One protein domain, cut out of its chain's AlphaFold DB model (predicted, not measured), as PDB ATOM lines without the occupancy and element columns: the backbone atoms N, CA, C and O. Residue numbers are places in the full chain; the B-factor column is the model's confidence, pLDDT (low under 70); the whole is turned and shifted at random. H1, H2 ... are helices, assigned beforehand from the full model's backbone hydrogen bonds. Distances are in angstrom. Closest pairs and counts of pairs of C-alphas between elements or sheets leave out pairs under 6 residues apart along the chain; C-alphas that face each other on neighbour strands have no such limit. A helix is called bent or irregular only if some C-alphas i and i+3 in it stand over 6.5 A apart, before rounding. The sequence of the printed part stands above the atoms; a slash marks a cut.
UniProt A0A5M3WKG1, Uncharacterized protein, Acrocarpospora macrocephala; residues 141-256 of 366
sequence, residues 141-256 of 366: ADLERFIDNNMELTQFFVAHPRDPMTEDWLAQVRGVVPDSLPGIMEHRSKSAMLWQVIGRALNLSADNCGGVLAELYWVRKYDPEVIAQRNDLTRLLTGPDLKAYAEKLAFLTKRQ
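AT A GLANCE: This is residues 141 to 256 of the 366 residues of an uncharacterized protein of Acrocarpospora macrocephala (UniProt A0A5M3WKG1). H5 sits in the middle of a helical body, with H1, H2 and H3 wrapped round one side of it and H6 on the other. H8 packs side by side with H6, and H7 makes the far end, opposite H2. The printed part has 116 residues with eight named helices, H1 to H8 in chain order, and no named strand; the class is all helix. It is compact, with a radius of gyration of the C-alphas of 14.2 A, and spans 37 by 27 by 25 A.

HOW THE PARTS SIT: H1, residues 141 to 149, only just touches H5, residues 192 to 201, with 3 pairs of C-alphas within 8 A; the closest are Ile 147 and Leu 194, 7.0 A. H2, residues 151 to 159, touches H5 at a steep tilt of 42 degrees, closest at C-alphas 158 and 197, 6.6 A. H3, residues 164 to 176, touches H5 with residues 170 to 174 alone, about perpendicular at 83 degrees, closest at C-alphas 174 and 201, 5.1 A. H6, residues 209 to 219, touches H5 at a shallow tilt of 26 degrees, the same way, closest at C-alphas 195 and 209, 5.6 A. H4, residues 181 to 185, only just touches H6, with 3 pairs of C-alphas within 8 A, closest at C-alphas 181 and 216, 7.0 A. H8, residues 239 to 254, touches H6 with 26 such pairs, closest at C-alphas 210 and 245, 4.1 A. H7, residues 224 to 236, touches no helix. Every O i to N i+4 pair is within hydrogen-bond range in H1, H2, H4, H5, H6 and H8, against 8 of 9 in H3 and 7 of 9 in H7.

IN THESE COORDINATES: H1 begins at C-alpha 141 (15.121, 103.977, 95.839). H3 is 19.4 A long and H7 19.2 A; H7 is irregular, with C-alphas 228 and 231 7.1 A apart. H8, 23.0 A, ends at C-alpha 254 (50.813, 107.900, 97.095).

THE WHOLE: The C-alphas farthest apart, Pro 164 and Asn 231, are 40.2 A apart. The printed part has no cut and no long link. Mean pLDDT of the printed part is 84.6; residues 222 to 224 and 256 are under 70.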
ATOM      1  N   ALA A 141      16.050 102.850  95.759       88.81
ATOM      2  CA  ALA A 141      15.121 103.977  95.839       88.81
ATOM      3  C   ALA A 141      14.364 104.011  97.179       88.81
ATOM      4  O   ALA A 141      14.050 105.096  97.674       88.81
ATOM      5  N   ASP A 142      14.116 102.853  97.797       89.19
ATOM      6  CA  ASP A 142      13.541 102.785  99.146       89.19
ATOM      7  C   ASP A 142      14.516 103.317 100.191       89.19
ATOM      8  O   ASP A 142      14.111 104.060 101.086       89.19
ATOM      9  N   LEU A 143      15.807 103.010 100.037       91.25
ATOM     10  CA  LEU A 143      16.861 103.583 100.867       91.25
ATOM     11  C   LEU A 143      16.923 105.108 100.720       91.25
ATOM     12  O   LEU A 143      16.960 105.813 101.726       91.25
ATOM     13  N   GLU A 144      16.896 105.632  99.490       90.31
ATOM     14  CA  GLU A 144      16.865 107.083  99.266       90.31
ATOM     15  C   GLU A 144      15.668 107.729  99.971       90.31
ATOM     16  O   GLU A 144      15.829 108.686 100.730       90.31
ATOM     17  N   ARG A 145      14.471 107.164  99.773       89.50
ATOM     18  CA  ARG A 145      13.239 107.656 100.398       89.50
ATOM     19  C   ARG A 145      13.317 107.589 101.921       89.50
ATOM     20  O   ARG A 145      12.825 108.488 102.600       89.50
ATOM     21  N   PHE A 146      13.908 106.532 102.468       91.06
ATOM     22  CA  PHE A 146      14.092 106.392 103.905       91.06
ATOM     23  C   PHE A 146      15.007 107.480 104.462       91.06
ATOM     24  O   PHE A 146      14.641 108.097 105.459       91.06
ATOM     25  N   ILE A 147      16.144 107.745 103.812       91.62
ATOM     26  CA  ILE A 147      17.105 108.773 104.235       91.62
ATOM     27  C   ILE A 147      16.460 110.161 104.194       91.62
ATOM     28  O   ILE A 147      16.592 110.926 105.151       91.62
ATOM     29  N   ASP A 148      15.725 110.466 103.124       88.81
ATOM     30  CA  ASP A 148      15.047 111.754 102.963       88.81
ATOM     31  C   ASP A 148      13.968 111.973 104.043       88.81
ATOM     32  O   ASP A 148      13.808 113.088 104.540       88.81
ATOM     33  N   ASN A 149      13.267 110.910 104.454       89.31
ATOM     34  CA  ASN A 149      12.207 110.979 105.466       89.31
ATOM     35  C   ASN A 149      12.704 110.839 106.917       89.31
ATOM     36  O   ASN A 149      11.998 111.244 107.837       89.31
ATOM     37  N   ASN A 150      13.888 110.263 107.143       91.62
ATOM     38  CA  ASN A 150      14.402 109.916 108.475       91.62
ATOM     39  C   ASN A 150      15.830 110.445 108.678       91.62
ATOM     40  O   ASN A 150      16.738 109.699 109.055       91.62
ATOM     41  N   MET A 151      16.045 111.737 108.416       91.06
ATOM     42  CA  MET A 151      17.382 112.343 108.424       91.06
ATOM     43  C   MET A 151      18.096 112.205 109.780       91.06
ATOM     44  O   MET A 151      19.263 111.824 109.822       91.06
ATOM     45  N   GLU A 152      17.399 112.469 110.889       89.94
ATOM     46  CA  GLU A 152      17.973 112.401 112.244       89.94
ATOM     47  C   GLU A 152      18.381 110.972 112.620       89.94
ATOM     48  O   GLU A 152      19.485 110.740 113.113       89.94
ATOM     49  N   LEU A 153      17.520 109.999 112.314       90.00
ATOM     50  CA  LEU A 153      17.803 108.582 112.531       90.00
ATOM     51  C   LEU A 153      18.971 108.100 111.659       90.00
ATOM     52  O   LEU A 153      19.879 107.432 112.147       90.00
ATOM     53  N   THR A 154      19.007 108.500 110.386       91.50
ATOM     54  CA  THR A 154      20.131 108.191 109.488       91.50
ATOM     55  C   THR A 154      21.438 108.777 110.021       91.50
ATOM     56  O   THR A 154      22.469 108.106 110.019       91.50
ATOM     57  N   GLN A 155      21.409 110.013 110.523       92.75
ATOM     58  CA  GLN A 155      22.582 110.650 111.112       92.75
ATOM     59  C   GLN A 155      23.061 109.911 112.368       92.75
ATOM     60  O   GLN A 155      24.270 109.752 112.554       92.75
ATOM     61  N   PHE A 156      22.137 109.426 113.202       91.50
ATOM     62  CA  PHE A 156      22.472 108.589 114.351       91.50
ATOM     63  C   PHE A 156      23.213 107.317 113.918       91.50
ATOM     64  O   PHE A 156      24.298 107.055 114.443       91.50
ATOM     65  N   PHE A 157      22.698 106.592 112.921       91.00
ATOM     66  CA  PHE A 157      23.343 105.380 112.407       91.00
ATOM     67  C   PHE A 157      24.728 105.669 111.817       91.00
ATOM     68  O   PHE A 157      25.707 105.004 112.146       91.00
ATOM     69  N   VAL A 158      24.875 106.720 111.009       89.81
ATOM     70  CA  VAL A 158      26.183 107.084 110.434       89.81
ATOM     71  C   VAL A 158      27.213 107.448 111.519       89.81
ATOM     72  O   VAL A 158      28.405 107.169 111.351       89.81
ATOM     73  N   ALA A 159      26.775 108.052 112.628       90.25
ATOM     74  CA  ALA A 159      27.639 108.448 113.740       90.25
ATOM     75  C   ALA A 159      28.007 107.291 114.690       90.25
ATOM     76  O   ALA A 159      29.071 107.342 115.311       90.25
ATOM     77  N   HIS A 160      27.180 106.243 114.778       88.56
ATOM     78  CA  HIS A 160      27.343 105.135 115.729       88.56
ATOM     79  C   HIS A 160      27.465 103.773 115.021       88.56
ATOM     80  O   HIS A 160      26.634 102.893 115.232       88.56
ATOM     81  N   PRO A 161      28.529 103.538 114.225       80.00
ATOM     82  CA  PRO A 161      28.683 102.337 113.392       80.00
ATOM     83  C   PRO A 161      28.861 101.019 114.159       80.00
ATOM     84  O   PRO A 161      28.895  99.976 113.525       80.00
ATOM     85  N   ARG A 162      29.042 101.073 115.485       82.69
ATOM     86  CA  ARG A 162      29.188  99.904 116.374       82.69
ATOM     87  C   ARG A 162      27.960  99.671 117.252       82.69
ATOM     88  O   ARG A 162      28.001  98.846 118.158       82.69
ATOM     89  N   ASP A 163      26.926 100.489 117.080       84.12
ATOM     90  CA  ASP A 163      25.655 100.217 117.728       84.12
ATOM     91  C   ASP A 163      25.021  98.997 117.037       84.12
ATOM     92  O   ASP A 163      24.987  98.982 115.804       84.12
ATOM     93  N   PRO A 164      24.538  97.984 117.778       83.12
ATOM     94  CA  PRO A 164      23.994  96.765 117.178       83.12
ATOM     95  C   PRO A 164      22.892  97.035 116.146       83.12
ATOM     96  O   PRO A 164      22.868  96.420 115.083       83.12
ATOM     97  N   MET A 165      22.031  98.027 116.397       82.44
ATOM     98  CA  MET A 165      20.967  98.399 115.465       82.44
ATOM     99  C   MET A 165      21.530  99.034 114.188       82.44
ATOM    100  O   MET A 165      21.019  98.804 113.092       82.44
ATOM    101  N   THR A 166      22.604  99.818 114.311       87.00
ATOM    102  CA  THR A 166      23.323 100.364 113.156       87.00
ATOM    103  C   THR A 166      23.979  99.265 112.328       87.00
ATOM    104  O   THR A 166      23.999  99.371 111.103       87.00
ATOM    105  N   GLU A 167      24.545  98.238 112.962       82.06
ATOM    106  CA  GLU A 167      25.192  97.130 112.253       82.06
ATOM    107  C   GLU A 167      24.185  96.373 111.379       82.06
ATOM    108  O   GLU A 167      24.439  96.183 110.185       82.06
ATOM    109  N   ASP A 168      23.012  96.056 111.931       81.75
ATOM    110  CA  ASP A 168      21.917  95.408 111.202       81.75
ATOM    111  C   ASP A 168      21.377  96.293 110.074       81.75
ATOM    112  O   ASP A 168      21.207  95.847 108.934       81.75
ATOM    113  N   TRP A 169      21.167  97.580 110.359       87.38
ATOM    114  CA  TRP A 169      20.729  98.545 109.357       87.38
ATOM    115  C   TRP A 169      21.746  98.666 108.214       87.38
ATOM    116  O   TRP A 169      21.380  98.564 107.043       87.38
ATOM    117  N   LEU A 170      23.042  98.802 108.519       86.50
ATOM    118  CA  LEU A 170      24.104  98.861 107.509       86.50
ATOM    119  C   LEU A 170      24.197  97.569 106.690       86.50
ATOM    120  O   LEU A 170      24.473  97.640 105.490       86.50
ATOM    121  N   ALA A 171      23.967  96.401 107.296       81.56
ATOM    122  CA  ALA A 171      23.933  95.129 106.579       81.56
ATOM    123  C   ALA A 171      22.802  95.091 105.537       81.56
ATOM    124  O   ALA A 171      23.013  94.648 104.408       81.56
ATOM    125  N   GLN A 172      21.630  95.630 105.868       84.06
ATOM    126  CA  GLN A 172      20.497  95.722 104.943       84.06
ATOM    127  C   GLN A 172      20.741  96.765 103.846       84.06
ATOM    128  O   GLN A 172      20.495  96.501 102.670       84.06
ATOM    129  N   VAL A 173      21.300  97.923 104.208       88.69
ATOM    130  CA  VAL A 173      21.718  98.964 103.257       88.69
ATOM    131  C   VAL A 173      22.704  98.396 102.231       88.69
ATOM    132  O   VAL A 173      22.546  98.626 101.034       88.69
ATOM    133  N   ARG A 174      23.695  97.603 102.661       84.69
ATOM    134  CA  ARG A 174      24.647  96.928 101.755       84.69
ATOM    135  C   ARG A 174      23.964  96.055 100.708       84.69
ATOM    136  O   ARG A 174      24.468  95.970  99.595       84.69
ATOM    137  N   GLY A 175      22.836  95.433 101.050       80.88
ATOM    138  CA  GLY A 175      22.075  94.594 100.125       80.88
ATOM    139  C   GLY A 175      21.462  95.363  98.953       80.88
ATOM    140  O   GLY A 175      21.256  94.779  97.892       80.88
ATOM    141  N   VAL A 176      21.203  96.666  99.119       85.94
ATOM    142  CA  VAL A 176      20.528  97.502  98.109       85.94
ATOM    143  C   VAL A 176      21.422  98.564  97.469       85.94
ATOM    144  O   VAL A 176      21.065  99.100  96.422       85.94
ATOM    145  N   VAL A 177      22.574  98.890  98.065       86.50
ATOM    146  CA  VAL A 177      23.531  99.852  97.495       86.50
ATOM    147  C   VAL A 177      24.232  99.235  96.276       86.50
ATOM    148  O   VAL A 177      24.877  98.195  96.414       86.50
ATOM    149  N   PRO A 178      24.180  99.870  95.088       82.00
ATOM    150  CA  PRO A 178      24.910  99.377  93.926       82.00
ATOM    151  C   PRO A 178      26.421  99.374  94.190       82.00
ATOM    152  O   PRO A 178      26.957 100.352  94.694       82.00
ATOM    153  N   ASP A 179      27.139  98.322  93.796       74.06
ATOM    154  CA  ASP A 179      28.611  98.247  93.902       74.06
ATOM    155  C   ASP A 179      29.334  98.697  92.611       74.06
ATOM    156  O   ASP A 179      30.568  98.649  92.496       74.06
ATOM    157  N   SER A 180      28.561  99.140  91.614       76.94
ATOM    158  CA  SER A 180      29.046  99.590  90.312       76.94
ATOM    159  C   SER A 180      29.129 101.116  90.236       76.94
ATOM    160  O   SER A 180      28.239 101.837  90.691       76.94
ATOM    161  N   LEU A 181      30.202 101.620  89.617       79.25
ATOM    162  CA  LEU A 181      30.390 103.056  89.396       79.25
ATOM    163  C   LEU A 181      29.240 103.686  88.592       79.25
ATOM    164  O   LEU A 181      28.753 104.726  89.030       79.25
ATOM    165  N   PRO A 182      28.751 103.090  87.483       77.75
ATOM    166  CA  PRO A 182      27.616 103.647  86.750       77.75
ATOM    167  C   PRO A 182      26.355 103.722  87.607       77.75
ATOM    168  O   PRO A 182      25.732 104.777  87.648       77.75
ATOM    169  N   GLY A 183      26.041 102.646  88.341       79.94
ATOM    170  CA  GLY A 183      24.846 102.575  89.179       79.94
ATOM    171  C   GLY A 183      24.836 103.636  90.272       79.94
ATOM    172  O   GLY A 183      23.820 104.278  90.484       79.94
ATOM    173  N   ILE A 184      25.975 103.902  90.918       82.31
ATOM    174  CA  ILE A 184      26.055 104.956  91.940       82.31
ATOM    175  C   ILE A 184      26.084 106.367  91.311       82.31
ATOM    176  O   ILE A 184      25.537 107.317  91.872       82.31
ATOM    177  N   MET A 185      26.707 106.543  90.139       81.81
ATOM    178  CA  MET A 185      26.850 107.859  89.492       81.81
ATOM    179  C   MET A 185      25.528 108.513  89.072       81.81
ATOM    180  O   MET A 185      25.469 109.744  88.941       81.81
ATOM    181  N   GLU A 186      24.479 107.721  88.848       83.44
ATOM    182  CA  GLU A 186      23.128 108.226  88.575       83.44
ATOM    183  C   GLU A 186      22.602 109.096  89.729       83.44
ATOM    184  O   GLU A 186      21.828 110.028  89.509       83.44
ATOM    185  N   HIS A 187      23.137 108.899  90.936       84.38
ATOM    186  CA  HIS A 187      22.707 109.542  92.174       84.38
ATOM    187  C   HIS A 187      23.636 110.686  92.629       84.38
ATOM    188  O   HIS A 187      23.535 111.179  93.751       84.38
ATOM    189  N   ARG A 188      24.529 111.181  91.759       81.88
ATOM    190  CA  ARG A 188      25.494 112.260  92.086       81.88
ATOM    191  C   ARG A 188      24.882 113.571  92.571       81.88
ATOM    192  O   ARG A 188      25.547 114.307  93.285       81.88
ATOM    193  N   SER A 189      23.643 113.871  92.192       82.56
ATOM    194  CA  SER A 189      22.935 115.086  92.609       82.56
ATOM    195  C   SER A 189      22.149 114.926  93.915       82.56
ATOM    196  O   SER A 189      21.447 115.853  94.314       82.56
ATOM    197  N   LYS A 190      22.213 113.753  94.557       87.56
ATOM    198  CA  LYS A 190      21.489 113.450  95.796       87.56
ATOM    199  C   LYS A 190      22.191 114.022  97.029       87.56
ATOM    200  O   LYS A 190      23.270 114.608  96.946       87.56
ATOM    201  N   SER A 191      21.536 113.876  98.181       85.94
ATOM    202  CA  SER A 191      21.984 114.442  99.452       85.94
ATOM    203  C   SER A 191      23.389 113.965  99.843       85.94
ATOM    204  O   SER A 191      23.784 112.830  99.580       85.94
ATOM    205  N   ALA A 192      24.151 114.825 100.524       89.06
ATOM    206  CA  ALA A 192      25.460 114.449 101.061       89.06
ATOM    207  C   ALA A 192      25.358 113.276 102.054       89.06
ATOM    208  O   ALA A 192      26.250 112.436 102.102       89.06
ATOM    209  N   MET A 193      24.246 113.187 102.794       92.75
ATOM    210  CA  MET A 193      23.970 112.081 103.713       92.75
ATOM    211  C   MET A 193      23.926 110.735 102.984       92.75
ATOM    212  O   MET A 193      24.526 109.775 103.456       92.75
ATOM    213  N   LEU A 194      23.306 110.667 101.800       92.31
ATOM    214  CA  LEU A 194      23.298 109.445 100.994       92.31
ATOM    215  C   LEU A 194      24.724 108.965 100.695       92.31
ATOM    216  O   LEU A 194      25.019 107.783 100.829       92.31
ATOM    217  N   TRP A 195      25.634 109.877 100.358       92.19
ATOM    218  CA  TRP A 195      27.033 109.538 100.087       92.19
ATOM    219  C   TRP A 195      27.800 109.075 101.327       92.19
ATOM    220  O   TRP A 195      28.638 108.180 101.214       92.19
ATOM    221  N   GLN A 196      27.475 109.602 102.509       92.69
ATOM    222  CA  GLN A 196      28.002 109.079 103.774       92.69
ATOM    223  C   GLN A 196      27.519 107.649 104.015       92.69
ATOM    224  O   GLN A 196      28.323 106.774 104.335       92.69
ATOM    225  N   VAL A 197      26.225 107.394 103.807       91.12
ATOM    226  CA  VAL A 197      25.620 106.066 103.959       91.12
ATOM    227  C   VAL A 197      26.223 105.070 102.970       91.12
ATOM    228  O   VAL A 197      26.649 103.999 103.392       91.12
ATOM    229  N   ILE A 198      26.353 105.432 101.688       89.19
ATOM    230  CA  ILE A 198      27.026 104.607 100.669       89.19
ATOM    231  C   ILE A 198      28.466 104.311 101.095       89.19
ATOM    232  O   ILE A 198      28.898 103.160 101.037       89.19
ATOM    233  N   GLY A 199      29.201 105.328 101.556       85.69
ATOM    234  CA  GLY A 199      30.562 105.173 102.057       85.69
ATOM    235  C   GLY A 199      30.647 104.139 103.180       85.69
ATOM    236  O   GLY A 199      31.441 103.204 103.106       85.69
ATOM    237  N   ARG A 200      29.778 104.240 104.191       84.31
ATOM    238  CA  ARG A 200      29.733 103.301 105.325       84.31
ATOM    239  C   ARG A 200      29.285 101.902 104.925       84.31
ATOM    240  O   ARG A 200      29.919 100.926 105.328       84.31
ATOM    241  N   ALA A 201      28.234 101.804 104.120       84.12
ATOM    242  CA  ALA A 201      27.713 100.540 103.626       84.12
ATOM    243  C   ALA A 201      28.802  99.796 102.858       84.12
ATOM    244  O   ALA A 201      29.153  98.675 103.204       84.12
ATOM    245  N   LEU A 202      29.450 100.458 101.904       81.19
ATOM    246  CA  LEU A 202      30.510  99.838 101.122       81.19
ATOM    247  C   LEU A 202      31.826  99.703 101.890       81.19
ATOM    248  O   LEU A 202      32.760  99.168 101.313       81.19
ATOM    249  N   ASN A 203      31.926 100.136 103.150       80.62
ATOM    250  CA  ASN A 203      33.160 100.142 103.942       80.62
ATOM    251  C   ASN A 203      34.302 100.916 103.247       80.62
ATOM    252  O   ASN A 203      35.387 100.398 102.967       80.62
ATOM    253  N   LEU A 204      34.002 102.157 102.874       81.38
ATOM    254  CA  LEU A 204      34.915 103.142 102.307       81.38
ATOM    255  C   LEU A 204      35.293 104.156 103.390       81.38
ATOM    256  O   LEU A 204      34.516 104.437 104.303       81.38
ATOM    257  N   SER A 205      36.495 104.719 103.291       81.56
ATOM    258  CA  SER A 205      36.963 105.722 104.257       81.56
ATOM    259  C   SER A 205      36.474 107.138 103.938       81.56
ATOM    260  O   SER A 205      36.581 108.033 104.776       81.56
ATOM    261  N   ALA A 206      35.974 107.356 102.723       84.50
ATOM    262  CA  ALA A 206      35.403 108.613 102.275       84.50
ATOM    263  C   ALA A 206      33.899 108.699 102.561       84.50
ATOM    264  O   ALA A 206      33.179 107.704 102.533       84.50
ATOM    265  N   ASP A 207      33.441 109.926 102.782       85.81
ATOM    266  CA  ASP A 207      32.097 110.282 103.240       85.81
ATOM    267  C   ASP A 207      31.390 111.284 102.303       85.81
ATOM    268  O   ASP A 207      30.276 111.728 102.558       85.81
ATOM    269  N   ASN A 208      32.038 111.647 101.196       89.31
ATOM    270  CA  ASN A 208      31.542 112.583 100.193       89.31
ATOM    271  C   ASN A 208      31.594 111.956  98.796       89.31
ATOM    272  O   ASN A 208      32.390 111.047  98.551       89.31
ATOM    273  N   CYS A 209      30.772 112.471  97.878       90.44
ATOM    274  CA  CYS A 209      30.612 111.954  96.516       90.44
ATOM    275  C   CYS A 209      31.953 111.728  95.803       90.44
ATOM    276  O   CYS A 209      32.279 110.600  95.420       90.44
ATOM    277  N   GLY A 210      32.780 112.773  95.698       89.25
ATOM    278  CA  GLY A 210      34.083 112.685  95.036       89.25
ATOM    279  C   GLY A 210      35.023 111.649  95.662       89.25
ATOM    280  O   GLY A 210      35.634 110.850  94.952       89.25
ATOM    281  N   GLY A 211      35.125 111.619  96.992       89.75
ATOM    282  CA  GLY A 211      35.991 110.682  97.705       89.75
ATOM    283  C   GLY A 211      35.521 109.227  97.613       89.75
ATOM    284  O   GLY A 211      36.348 108.337  97.399       89.75
ATOM    285  N   VAL A 212      34.212 108.982  97.723       88.62
ATOM    286  CA  VAL A 212      33.600 107.649  97.584       88.62
ATOM    287  C   VAL A 212      33.859 107.098  96.183       88.62
ATOM    288  O   VAL A 212      34.351 105.978  96.038       88.62
ATOM    289  N   LEU A 213      33.627 107.907  95.145       89.81
ATOM    290  CA  LEU A 213      33.897 107.517  93.760       89.81
ATOM    291  C   LEU A 213      35.388 107.263  93.504       89.81
ATOM    292  O   LEU A 213      35.730 106.338  92.767       89.81
ATOM    293  N   ALA A 214      36.284 108.038  94.126       88.25
ATOM    294  CA  ALA A 214      37.725 107.823  94.009       88.25
ATOM    295  C   ALA A 214      38.163 106.487  94.615       88.25
ATOM    296  O   ALA A 214      38.969 105.783  94.007       88.25
ATOM    297  N   GLU A 215      37.630 106.110  95.779       83.94
ATOM    298  CA  GLU A 215      37.929 104.813  96.389       83.94
ATOM    299  C   GLU A 215      37.334 103.646  95.596       83.94
ATOM    300  O   GLU A 215      38.026 102.654  95.370       83.94
ATOM    301  N   LEU A 216      36.103 103.774  95.097       82.94
ATOM    302  CA  LEU A 216      35.485 102.748  94.252       82.94
ATOM    303  C   LEU A 216      36.259 102.533  92.950       82.94
ATOM    304  O   LEU A 216      36.572 101.394  92.589       82.94
ATOM    305  N   TYR A 217      36.640 103.624  92.282       84.25
ATOM    306  CA  TYR A 217      37.525 103.574  91.122       84.25
ATOM    307  C   TYR A 217      38.861 102.919  91.473       84.25
ATOM    308  O   TYR A 217      39.346 102.057  90.744       84.25
ATOM    309  N   TRP A 218      39.449 103.285  92.611       82.75
ATOM    310  CA  TRP A 218      40.733 102.755  93.048       82.75
ATOM    311  C   TRP A 218      40.701 101.245  93.304       82.75
ATOM    312  O   TRP A 218      41.601 100.530  92.853       82.75
ATOM    313  N   VAL A 219      39.660 100.743  93.976       74.38
ATOM    314  CA  VAL A 219      39.452  99.309  94.243       74.38
ATOM    315  C   VAL A 219      39.375  98.516  92.939       74.38
ATOM    316  O   VAL A 219      39.982  97.450  92.840       74.38
ATOM    317  N   ARG A 220      38.712  99.066  91.918       71.62
ATOM    318  CA  ARG A 220      38.493  98.411  90.621       71.62
ATOM    319  C   ARG A 220      39.392  98.950  89.504       71.62
ATOM    320  O   ARG A 220      39.099  98.754  88.332       71.62
ATOM    321  N   LYS A 221      40.529  99.576  89.828       71.31
ATOM    322  CA  LYS A 221      41.383 100.277  88.844       71.31
ATOM    323  C   LYS A 221      41.966  99.398  87.726       71.31
ATOM    324  O   LYS A 221      42.519  99.934  86.772       71.31
ATOM    325  N   TYR A 222      41.898  98.074  87.869       68.31
ATOM    326  CA  TYR A 222      42.357  97.088  86.883       68.31
ATOM    327  C   TYR A 222      41.215  96.431  86.095       68.31
ATOM    328  O   TYR A 222      41.481  95.618  85.214       68.31
ATOM    329  N   ASP A 223      39.965  96.766  86.409       68.75
ATOM    330  CA  ASP A 223      38.791  96.305  85.681       68.75
ATOM    331  C   ASP A 223      38.669  97.101  84.363       68.75
ATOM    332  O   ASP A 223      38.567  98.334  84.409       68.75
ATOM    333  N   PRO A 224      38.709  96.445  83.186       69.75
ATOM    334  CA  PRO A 224      38.616  97.118  81.892       69.75
ATOM    335  C   PRO A 224      37.377  98.007  81.745       69.75
ATOM    336  O   PRO A 224      37.471  99.074  81.135       69.75
ATOM    337  N   GLU A 225      36.242  97.607  82.327       72.44
ATOM    338  CA  GLU A 225      34.997  98.381  82.265       72.44
ATOM    339  C   GLU A 225      35.122  99.684  83.061       72.44
ATOM    340  O   GLU A 225      34.736 100.756  82.594       72.44
ATOM    341  N   VAL A 226      35.753  99.620  84.234       75.56
ATOM    342  CA  VAL A 226      35.992 100.783  85.100       75.56
ATOM    343  C   VAL A 226      37.052 101.716  84.516       75.56
ATOM    344  O   VAL A 226      36.923 102.940  84.591       75.56
ATOM    345  N   ILE A 227      38.097 101.164  83.891       78.31
ATOM    346  CA  ILE A 227      39.117 101.958  83.194       78.31
ATOM    347  C   ILE A 227      38.482 102.749  82.049       78.31
ATOM    348  O   ILE A 227      38.775 103.940  81.907       78.31
ATOM    349  N   ALA A 228      37.597 102.120  81.270       79.00
ATOM    350  CA  ALA A 228      36.881 102.781  80.181       79.00
ATOM    351  C   ALA A 228      36.022 103.955  80.686       79.00
ATOM    352  O   ALA A 228      35.969 105.002  80.044       79.00
ATOM    353  N   GLN A 229      35.436 103.824  81.877       80.25
ATOM    354  CA  GLN A 229      34.570 104.835  82.495       80.25
ATOM    355  C   GLN A 229      35.326 105.985  83.180       80.25
ATOM    356  O   GLN A 229      34.709 106.972  83.582       80.25
ATOM    357  N   ARG A 230      36.659 105.916  83.311       80.38
ATOM    358  CA  ARG A 230      37.459 106.945  84.006       80.38
ATOM    359  C   ARG A 230      37.235 108.347  83.437       80.38
ATOM    360  O   ARG A 230      37.087 109.312  84.187       80.38
ATOM    361  N   ASN A 231      37.247 108.474  82.114       78.88
ATOM    362  CA  ASN A 231      37.095 109.773  81.460       78.88
ATOM    363  C   ASN A 231      35.680 110.331  81.661       78.88
ATOM    364  O   ASN A 231      35.531 111.530  81.896       78.88
ATOM    365  N   ASP A 232      34.664 109.466  81.652       79.56
ATOM    366  CA  ASP A 232      33.279 109.854  81.918       79.56
ATOM    367  C   ASP A 232      33.072 110.288  83.371       79.56
ATOM    368  O   ASP A 232      32.481 111.342  83.599       79.56
ATOM    369  N   LEU A 233      33.644 109.566  84.341       79.38
ATOM    370  CA  LEU A 233      33.665 109.963  85.756       79.38
ATOM    371  C   LEU A 233      34.232 111.374  85.928       79.38
ATOM    372  O   LEU A 233      33.612 112.239  86.539       79.38
ATOM    373  N   THR A 234      35.393 111.631  85.328       80.75
ATOM    374  CA  THR A 234      36.070 112.929  85.460       80.75
ATOM    375  C   THR A 234      35.290 114.060  84.778       80.75
ATOM    376  O   THR A 234      35.354 115.200  85.225       80.75
ATOM    377  N   ARG A 235      34.541 113.756  83.708       82.56
ATOM    378  CA  ARG A 235      33.700 114.723  82.984       82.56
ATOM    379  C   ARG A 235      32.403 115.054  83.725       82.56
ATOM    380  O   ARG A 235      31.911 116.171  83.605       82.56
ATOM    381  N   LEU A 236      31.824 114.083  84.429       82.31
ATOM    382  CA  LEU A 236      30.540 114.227  85.125       82.31
ATOM    383  C   LEU A 236      30.672 114.890  86.500       82.31
ATOM    384  O   LEU A 236      29.704 115.478  86.988       82.31
ATOM    385  N   LEU A 237      31.850 114.808  87.117       85.62
ATOM    386  CA  LEU A 237      32.153 115.501  88.364       85.62
ATOM    387  C   LEU A 237      32.430 116.983  88.108       85.62
ATOM    388  O   LEU A 237      33.151 117.349  87.182       85.62
ATOM    389  N   THR A 238      31.887 117.850  88.961       83.56
ATOM    390  CA  THR A 238      32.062 119.304  88.844       83.56
ATOM    391  C   THR A 238      32.446 119.926  90.184       83.56
ATOM    392  O   THR A 238      32.130 119.394  91.247       83.56
ATOM    393  N   GLY A 239      33.174 121.045  90.129       86.31
ATOM    394  CA  GLY A 239      33.517 121.870  91.290       86.31
ATOM    395  C   GLY A 239      34.144 121.090  92.463       86.31
ATOM    396  O   GLY A 239      35.242 120.545  92.299       86.31
ATOM    397  N   PRO A 240      33.502 121.069  93.648       86.69
ATOM    398  CA  PRO A 240      34.067 120.477  94.862       86.69
ATOM    399  C   PRO A 240      34.244 118.955  94.771       86.69
ATOM    400  O   PRO A 240      35.247 118.444  95.265       86.69
ATOM    401  N   ASP A 241      33.346 118.237  94.089       87.62
ATOM    402  CA  ASP A 241      33.426 116.776  93.987       87.62
ATOM    403  C   ASP A 241      34.594 116.329  93.108       87.62
ATOM    404  O   ASP A 241      35.292 115.371  93.434       87.62
ATOM    405  N   LEU A 242      34.868 117.062  92.022       89.56
ATOM    406  CA  LEU A 242      36.032 116.797  91.175       89.56
ATOM    407  C   LEU A 242      37.340 117.005  91.951       89.56
ATOM    408  O   LEU A 242      38.279 116.218  91.813       89.56
ATOM    409  N   LYS A 243      37.395 118.049  92.789       90.88
ATOM    410  CA  LYS A 243      38.545 118.316  93.658       90.88
ATOM    411  C   LYS A 243      38.730 117.196  94.687       90.88
ATOM    412  O   LYS A 243      39.825 116.647  94.774       90.88
ATOM    413  N   ALA A 244      37.665 116.814  95.396       90.88
ATOM    414  CA  ALA A 244      37.700 115.732  96.378       90.88
ATOM    415  C   ALA A 244      38.104 114.389  95.744       90.88
ATOM    416  O   ALA A 244      38.938 113.667  96.293       90.88
ATOM    417  N   TYR A 245      37.587 114.091  94.549       91.75
ATOM    418  CA  TYR A 245      37.966 112.913  93.772       91.75
ATOM    419  C   TYR A 245      39.463 112.901  93.441       91.75
ATOM    420  O   TYR A 245      40.156 111.917  93.707       91.75
ATOM    421  N   ALA A 246      39.987 114.003  92.898       90.75
ATOM    422  CA  ALA A 246      41.394 114.110  92.521       90.75
ATOM    423  C   ALA A 246      42.333 114.010  93.737       90.75
ATOM    424  O   ALA A 246      43.325 113.279  93.688       90.75
ATOM    425  N   GLU A 247      42.011 114.701  94.834       92.56
ATOM    426  CA  GLU A 247      42.787 114.671  96.078       92.56
ATOM    427  C   GLU A 247      42.811 113.268  96.689       92.56
ATOM    428  O   GLU A 247      43.879 112.757  97.045       92.56
ATOM    429  N   LYS A 248      41.652 112.603  96.750       90.81
ATOM    430  CA  LYS A 248      41.549 111.250  97.295       90.81
ATOM    431  C   LYS A 248      42.283 110.233  96.426       90.81
ATOM    432  O   LYS A 248      43.028 109.407  96.952       90.81
ATOM    433  N   LEU A 249      42.156 110.317  95.103       88.44
ATOM    434  CA  LEU A 249      42.867 109.424  94.192       88.44
ATOM    435  C   LEU A 249      44.390 109.616  94.275       88.44
ATOM    436  O   LEU A 249      45.139 108.636  94.275       88.44
ATOM    437  N   ALA A 250      44.860 110.861  94.398       86.94
ATOM    438  CA  ALA A 250      46.274 111.164  94.605       86.94
ATOM    439  C   ALA A 250      46.786 110.600  95.941       86.94
ATOM    440  O   ALA A 250      47.865 110.005  95.989       86.94
ATOM    441  N   PHE A 251      45.996 110.726  97.011       86.81
ATOM    442  CA  PHE A 251      46.295 110.138  98.315       86.81
ATOM    443  C   PHE A 251      46.440 108.613  98.236       86.81
ATOM    444  O   PHE A 251      47.462 108.070  98.664       86.81
ATOM    445  N   LEU A 252      45.468 107.926  97.630       82.69
ATOM    446  CA  LEU A 252      45.487 106.470  97.454       82.69
ATOM    447  C   LEU A 252      46.684 106.018  96.608       82.69
ATOM    448  O   LEU A 252      47.379 105.063  96.959       82.69
ATOM    449  N   THR A 253      46.992 106.765  95.546       81.94
ATOM    450  CA  THR A 253      48.154 106.508  94.685       81.94
ATOM    451  C   THR A 253      49.467 106.640  95.449       81.94
ATOM    452  O   THR A 253      50.329 105.771  95.346       81.94
ATOM    453  N   LYS A 254      49.616 107.684  96.272       79.31
ATOM    454  CA  LYS A 254      50.813 107.900  97.095       79.31
ATOM    455  C   LYS A 254      51.021 106.796  98.135       79.31
ATOM    456  O   LYS A 254      52.161 106.479  98.465       79.31
ATOM    457  N   ARG A 255      49.940 106.214  98.663       74.56
ATOM    458  CA  ARG A 255      50.002 105.109  99.638       74.56
ATOM    459  C   ARG A 255      50.180 103.740  98.996       74.56
ATOM    460  O   ARG A 255      50.353 102.754  99.716       74.56
ATOM    461  N   GLN A 256      50.176 103.657  97.669       66.94
ATOM    462  CA  GLN A 256      50.396 102.402  96.981       66.94
ATOM    463  C   GLN A 256      51.821 101.890  97.237       66.94
ATOM    464  O   GLN A 256      52.801 102.427  96.730       66.94
TER     465      GLN A 256